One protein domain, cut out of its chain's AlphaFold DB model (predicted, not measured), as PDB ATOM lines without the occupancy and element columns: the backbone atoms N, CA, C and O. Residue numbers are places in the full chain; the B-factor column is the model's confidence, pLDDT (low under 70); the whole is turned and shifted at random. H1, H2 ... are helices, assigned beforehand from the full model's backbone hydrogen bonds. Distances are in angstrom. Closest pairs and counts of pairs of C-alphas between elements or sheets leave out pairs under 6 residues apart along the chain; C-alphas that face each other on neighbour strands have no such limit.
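AT A GLANCE: This is residues 5 to 56 of the 281 residues of an uncharacterized protein of Candidatus Woesearchaeota archaeon (UniProt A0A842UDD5). The printed part is a long helical hairpin drawn as a narrow, open V: helix H1 runs to a tight turn and helix H2 folds back beside it, the two meeting near the turn and spreading apart toward their far ends. The far ends, residues 5 to 16 of H1 and residues 41 to 56 of H2, stand free. The printed part has 52 residues, with two named helices, H1 then H2, and no named strand; its class is all helix. It is loose, with a radius of gyration of the C-alphas of 13.7 A, and flat, with spans of 43 by 22 by 7 A.

IN THESE COORDINATES: H1 takes residues 5 to 27 and is 34.8 A long from first to last C-alpha, from C-alpha 5 at (50.522, -48.676, 0.738) to C-alpha 27 at (16.333, -42.441, -1.454). H2, the longest helix, takes residues 30 to 56 and is 39.2 A long, ending with C-alpha 56 at (49.942, -57.638, 21.264).

HOW THE PARTS SIT: H1 and H2 form a helical hairpin. They run opposite ways at a shallow tilt of 16 degrees, with centres 14.1 A apart. They only just touch, with 3 pairs of C-alphas within 8 A; residues 21 to 25 of H1 alone touch H2, and residue 33 alone of H2 touches H1. The closest C-alphas are those of Ser 25 and Leu 33, 7.3 A apart. In H2 every O i to N i+4 pair is within hydrogen-bond range; in H1 17 of 19 are.

THE WHOLE: The two C-alphas farthest apart, those of Tyr 27 and Ile 56, are 43.3 A apart, while those of Lys 5 and Ile 56 are 22.4 A apart. The printed part has no cut, and the link from H1 to H2 is tight. The mean pLDDT of the printed part is 75.9; residue 15 and residues 17 to 29 are under 70.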
ATOM      1  N   LYS A   5      51.533 -48.220   1.706       71.12
ATOM      2  CA  LYS A   5      50.522 -48.676   0.738       71.12
ATOM      3  C   LYS A   5      49.297 -49.310   1.396       71.12
ATOM      4  O   LYS A   5      48.173 -49.125   0.924       71.12
ATOM      5  N   LEU A   6      49.490 -50.047   2.488       71.56
ATOM      6  CA  LEU A   6      48.392 -50.683   3.216       71.56
ATOM      7  C   LEU A   6      47.546 -49.630   3.944       71.56
ATOM      8  O   LEU A   6      46.322 -49.735   3.975       71.56
ATOM      9  N   PHE A   7      48.196 -48.587   4.471       71.38
ATOM     10  CA  PHE A   7      47.517 -47.470   5.127       71.38
ATOM     11  C   PHE A   7      46.685 -46.648   4.132       71.38
ATOM     12  O   PHE A   7      45.504 -46.411   4.379       71.38
ATOM     13  N   GLY A   8      47.248 -46.304   2.966       74.62
ATOM     14  CA  GLY A   8      46.516 -45.578   1.919       74.62
ATOM     15  C   GLY A   8      45.279 -46.326   1.404       74.62
ATOM     16  O   GLY A   8      44.224 -45.725   1.206       74.62
ATOM     17  N   THR A   9      45.371 -47.653   1.269       75.75
ATOM     18  CA  THR A   9      44.241 -48.493   0.828       75.75
ATOM     19  C   THR A   9      43.112 -48.522   1.866       75.75
ATOM     20  O   THR A   9      41.934 -48.471   1.510       75.75
ATOM     21  N   LEU A  10      43.459 -48.554   3.157       72.50
ATOM     22  CA  LEU A  10      42.484 -48.534   4.250       72.50
ATOM     23  C   LEU A  10      41.740 -47.192   4.318       72.50
ATOM     24  O   LEU A  10      40.519 -47.173   4.465       72.50
ATOM     25  N   VAL A  11      42.456 -46.075   4.152       74.19
ATOM     26  CA  VAL A  11      41.860 -44.726   4.139       74.19
ATOM     27  C   VAL A  11      40.891 -44.560   2.963       74.19
ATOM     28  O   VAL A  11      39.793 -44.034   3.150       74.19
ATOM     29  N   ALA A  12      41.238 -45.068   1.776       73.00
ATOM     30  CA  ALA A  12      40.368 -45.006   0.600       73.00
ATOM     31  C   ALA A  12      39.057 -45.798   0.779       73.00
ATOM     32  O   ALA A  12      37.989 -45.319   0.396       73.00
ATOM     33  N   LEU A  13      39.112 -46.978   1.408       72.75
ATOM     34  CA  LEU A  13      37.926 -47.802   1.678       72.75
ATOM     35  C   LEU A  13      36.984 -47.156   2.702       72.75
ATOM     36  O   LEU A  13      35.766 -47.173   2.515       72.75
ATOM     37  N   VAL A  14      37.534 -46.550   3.758       72.25
ATOM     38  CA  VAL A  14      36.734 -45.850   4.774       72.25
ATOM     39  C   VAL A  14      36.101 -44.582   4.190       72.25
ATOM     40  O   VAL A  14      34.913 -44.343   4.399       72.25
ATOM     41  N   GLY A  15      36.853 -43.808   3.399       69.94
ATOM     42  CA  GLY A  15      36.339 -42.608   2.731       69.94
ATOM     43  C   GLY A  15      35.229 -42.906   1.716       69.94
ATOM     44  O   GLY A  15      34.207 -42.219   1.700       69.94
ATOM     45  N   GLY A  16      35.378 -43.972   0.919       70.00
ATOM     46  CA  GLY A  16      34.366 -44.391  -0.058       70.00
ATOM     47  C   GLY A  16      33.045 -44.845   0.575       70.00
ATOM     48  O   GLY A  16      31.972 -44.546   0.047       70.00
ATOM     49  N   GLY A  17      33.100 -45.500   1.741       65.38
ATOM     50  CA  GLY A  17      31.908 -45.952   2.469       65.38
ATOM     51  C   GLY A  17      31.025 -44.806   2.980       65.38
ATOM     52  O   GLY A  17      29.798 -44.893   2.918       65.38
ATOM     53  N   ILE A  18      31.633 -43.698   3.419       67.94
ATOM     54  CA  ILE A  18      30.908 -42.513   3.913       67.94
ATOM     55  C   ILE A  18      30.161 -41.810   2.768       67.94
ATOM     56  O   ILE A  18      29.011 -41.389   2.926       67.94
ATOM     57  N   PHE A  19      30.773 -41.726   1.585       65.06
ATOM     58  CA  PHE A  19      30.145 -41.090   0.425       65.06
ATOM     59  C   PHE A  19      28.911 -41.872  -0.059       65.06
ATOM     60  O   PHE A  19      27.852 -41.288  -0.296       65.06
ATOM     61  N   LEU A  20      29.004 -43.207  -0.104       64.44
ATOM     62  CA  LEU A  20      27.891 -44.079  -0.492       64.44
ATOM     63  C   LEU A  20      26.724 -44.030   0.512       64.44
ATOM     64  O   LEU A  20      25.562 -44.007   0.110       64.44
ATOM     65  N   HIS A  21      27.022 -43.939   1.811       61.12
ATOM     66  CA  HIS A  21      26.011 -43.781   2.860       61.12
ATOM     67  C   HIS A  21      25.186 -42.494   2.678       61.12
ATOM     68  O   HIS A  21      23.963 -42.498   2.829       61.12
ATOM     69  N   THR A  22      25.846 -41.390   2.317       64.19
ATOM     70  CA  THR A  22      25.181 -40.094   2.095       64.19
ATOM     71  C   THR A  22      24.281 -40.121   0.855       64.19
ATOM     72  O   THR A  22      23.197 -39.541   0.866       64.19
ATOM     73  N   ALA A  23      24.685 -40.849  -0.194       64.00
ATOM     74  CA  ALA A  23      23.877 -41.038  -1.398       64.00
ATOM     75  C   ALA A  23      22.626 -41.899  -1.138       64.00
ATOM     76  O   ALA A  23      21.535 -41.540  -1.574       64.00
ATOM     77  N   LEU A  24      22.755 -42.998  -0.386       62.38
ATOM     78  CA  LEU A  24      21.652 -43.932  -0.119       62.38
ATOM     79  C   LEU A  24      20.605 -43.380   0.861       62.38
ATOM     80  O   LEU A  24      19.416 -43.654   0.705       62.38
ATOM     81  N   SER A  25      21.017 -42.539   1.817       62.22
ATOM     82  CA  SER A  25      20.107 -41.847   2.745       62.22
ATOM     83  C   SER A  25      19.087 -40.943   2.040       62.22
ATOM     84  O   SER A  25      18.050 -40.636   2.622       62.22
ATOM     85  N   LYS A  26      19.360 -40.506   0.804       66.25
ATOM     86  CA  LYS A  26      18.489 -39.591   0.052       66.25
ATOM     87  C   LYS A  26      17.309 -40.296  -0.640       66.25
ATOM     88  O   LYS A  26      16.397 -39.616  -1.095       66.25
ATOM     89  N   TYR A  27      17.312 -41.633  -0.704       68.38
ATOM     90  CA  TYR A  27      16.333 -42.441  -1.454       68.38
ATOM     91  C   TYR A  27      15.331 -43.222  -0.577       68.38
ATOM     92  O   TYR A  27      14.646 -44.105  -1.082       68.38
ATOM     93  N   GLY A  28      15.217 -42.918   0.724       64.06
ATOM     94  CA  GLY A  28      14.146 -43.468   1.578       64.06
ATOM     95  C   GLY A  28      14.274 -44.957   1.937       64.06
ATOM     96  O   GLY A  28      13.292 -45.597   2.302       64.06
ATOM     97  N   TYR A  29      15.477 -45.532   1.849       66.25
ATOM     98  CA  TYR A  29      15.749 -46.932   2.194       66.25
ATOM     99  C   TYR A  29      16.104 -47.118   3.680       66.25
ATOM    100  O   TYR A  29      17.150 -47.674   4.010       66.25
ATOM    101  N   ASP A  30      15.241 -46.684   4.599       71.94
ATOM    102  CA  ASP A  30      15.562 -46.675   6.038       71.94
ATOM    103  C   ASP A  30      15.860 -48.071   6.608       71.94
ATOM    104  O   ASP A  30      16.774 -48.242   7.419       71.94
ATOM    105  N   LYS A  31      15.160 -49.104   6.124       74.38
ATOM    106  CA  LYS A  31      15.373 -50.486   6.578       74.38
ATOM    107  C   LYS A  31      16.680 -51.089   6.049       74.38
ATOM    108  O   LYS A  31      17.440 -51.672   6.818       74.38
ATOM    109  N   ALA A  32      16.977 -50.899   4.762       74.50
ATOM    110  CA  ALA A  32      18.212 -51.397   4.149       74.50
ATOM    111  C   ALA A  32      19.447 -50.662   4.702       74.50
ATOM    112  O   ALA A  32      20.492 -51.269   4.934       74.50
ATOM    113  N   LEU A  33      19.311 -49.361   4.975       75.19
ATOM    114  CA  LEU A  33      20.365 -48.553   5.580       75.19
ATOM    115  C   LEU A  33      20.653 -48.990   7.024       75.19
ATOM    116  O   LEU A  33      21.813 -49.013   7.434       75.19
ATOM    117  N   HIS A  34      19.624 -49.363   7.790       78.81
ATOM    118  CA  HIS A  34      19.799 -49.892   9.141       78.81
ATOM    119  C   HIS A  34      20.552 -51.232   9.141       78.81
ATOM    120  O   HIS A  34      21.518 -51.386   9.885       78.81
ATOM    121  N   GLU A  35      20.177 -52.179   8.276       76.56
ATOM    122  CA  GLU A  35      20.883 -53.466   8.165       76.56
ATOM    123  C   GLU A  35      22.346 -53.284   7.731       76.56
ATOM    124  O   GLU A  35      23.249 -53.864   8.338       76.56
ATOM    125  N   LEU A  36      22.606 -52.386   6.773       80.94
ATOM    126  CA  LEU A  36      23.965 -52.067   6.332       80.94
ATOM    127  C   LEU A  36      24.818 -51.467   7.465       80.94
ATOM    128  O   LEU A  36      25.986 -51.829   7.619       80.94
ATOM    129  N   LYS A  37      24.240 -50.578   8.287       79.94
ATOM    130  CA  LYS A  37      24.915 -49.994   9.459       79.94
ATOM    131  C   LYS A  37      25.295 -51.062  10.479       79.94
ATOM    132  O   LYS A  37      26.427 -51.060  10.961       79.94
ATOM    133  N   VAL A  38      24.383 -51.985  10.783       78.75
ATOM    134  CA  VAL A  38      24.638 -53.074  11.737       78.75
ATOM    135  C   VAL A  38      25.758 -53.986  11.228       78.75
ATOM    136  O   VAL A  38      26.696 -54.276  11.974       78.75
ATOM    137  N   SER A  39      25.736 -54.369   9.947       80.69
ATOM    138  CA  SER A  39      26.811 -55.173   9.349       80.69
ATOM    139  C   SER A  39      28.159 -54.447   9.338       80.69
ATOM    140  O   SER A  39      29.189 -55.062   9.622       80.69
ATOM    141  N   PHE A  40      28.177 -53.140   9.064       85.06
ATOM    142  CA  PHE A  40      29.412 -52.354   9.062       85.06
ATOM    143  C   PHE A  40      30.030 -52.234  10.461       85.06
ATOM    144  O   PHE A  40      31.229 -52.459  10.621       85.06
ATOM    145  N   ILE A  41      29.219 -51.951  11.487       82.19
ATOM    146  CA  ILE A  41      29.675 -51.886  12.887       82.19
ATOM    147  C   ILE A  41      30.247 -53.240  13.327       82.19
ATOM    148  O   ILE A  41      31.308 -53.298  13.958       82.19
ATOM    149  N   PHE A  42      29.597 -54.339  12.938       83.94
ATOM    150  CA  PHE A  42      30.080 -55.683  13.236       83.94
ATOM    151  C   PHE A  42      31.440 -55.964  12.576       83.94
ATOM    152  O   PHE A  42      32.390 -56.344  13.261       83.94
ATOM    153  N   LEU A  43      31.593 -55.688  11.277       82.69
ATOM    154  CA  LEU A  43      32.864 -55.883  10.567       82.69
ATOM    155  C   LEU A  43      33.986 -54.985  11.108       82.69
ATOM    156  O   LEU A  43      35.125 -55.438  11.253       82.69
ATOM    157  N   PHE A  44      33.669 -53.738  11.460       84.81
ATOM    158  CA  PHE A  44      34.628 -52.813  12.055       84.81
ATOM    159  C   PHE A  44      35.128 -53.313  13.417       84.81
ATOM    160  O   PHE A  44      36.333 -53.300  13.674       84.81
ATOM    161  N   SER A  45      34.236 -53.830  14.268       84.19
ATOM    162  CA  SER A  45      34.630 -54.376  15.574       84.19
ATOM    163  C   SER A  45      35.543 -55.606  15.452       84.19
ATOM    164  O   SER A  45      36.543 -55.697  16.168       84.19
ATOM    165  N   ILE A  46      35.295 -56.495  14.480       86.44
ATOM    166  CA  ILE A  46      36.188 -57.625  14.165       86.44
ATOM    167  C   ILE A  46      37.567 -57.129  13.712       86.44
ATOM    168  O   ILE A  46      38.589 -57.634  14.182       86.44
ATOM    169  N   ALA A  47      37.620 -56.126  12.831       87.38
ATOM    170  CA  ALA A  47      38.882 -55.578  12.337       87.38
ATOM    171  C   ALA A  47      39.732 -54.964  13.465       87.38
ATOM    172  O   ALA A  47      40.939 -55.213  13.531       87.38
ATOM    173  N   VAL A  48      39.107 -54.226  14.390       88.62
ATOM    174  CA  VAL A  48      39.780 -53.671  15.578       88.62
ATOM    175  C   VAL A  48      40.334 -54.787  16.468       88.62
ATOM    176  O   VAL A  48      41.475 -54.698  16.924       88.62
ATOM    177  N   LEU A  49      39.578 -55.870  16.666       90.19
ATOM    178  CA  LEU A  49      40.004 -57.009  17.483       90.19
ATOM    179  C   LEU A  49      41.205 -57.741  16.859       90.19
ATOM    180  O   LEU A  49      42.192 -58.003  17.548       90.19
ATOM    181  N   ILE A  50      41.179 -57.983  15.543       88.75
ATOM    182  CA  ILE A  50      42.306 -58.577  14.801       88.75
ATOM    183  C   ILE A  50      43.552 -57.686  14.906       88.75
ATOM    184  O   ILE A  50      44.648 -58.178  15.194       88.75
ATOM    185  N   MET A  51      43.400 -56.371  14.725       85.69
ATOM    186  CA  MET A  51      44.506 -55.418  14.849       85.69
ATOM    187  C   MET A  51      45.086 -55.390  16.271       85.69
ATOM    188  O   MET A  51      46.309 -55.355  16.426       85.69
ATOM    189  N   GLY A  52      44.241 -55.490  17.302       90.31
ATOM    190  CA  GLY A  52      44.662 -55.611  18.700       90.31
ATOM    191  C   GLY A  52      45.496 -56.869  18.962       90.31
ATOM    192  O   GLY A  52      46.575 -56.781  19.549       90.31
ATOM    193  N   VAL A  53      45.062 -58.028  18.452       89.31
ATOM    194  CA  VAL A  53      45.811 -59.294  18.566       89.31
ATOM    195  C   VAL A  53      47.176 -59.194  17.878       89.31
ATOM    196  O   VAL A  53      48.192 -59.585  18.458       89.31
ATOM    197  N   ILE A  54      47.236 -58.614  16.674       84.62
ATOM    198  CA  ILE A  54      48.498 -58.408  15.943       84.62
ATOM    199  C   ILE A  54      49.432 -57.463  16.712       84.62
ATOM    200  O   ILE A  54      50.643 -57.699  16.769       84.62
ATOM    201  N   PHE A  55      48.893 -56.399  17.312       87.12
ATOM    202  CA  PHE A  55      49.672 -55.445  18.099       87.12
ATOM    203  C   PHE A  55      50.266 -56.094  19.356       87.12
ATOM    204  O   PHE A  55      51.464 -55.948  19.606       87.12
ATOM    205  N   ILE A  56      49.472 -56.879  20.094       85.19
ATOM    206  CA  ILE A  56      49.942 -57.638  21.264       85.19
ATOM    207  C   ILE A  56      51.023 -58.645  20.847       85.19
ATOM    208  O   ILE A  56      52.091 -58.677  21.456       85.19
TER     209      ILE A  56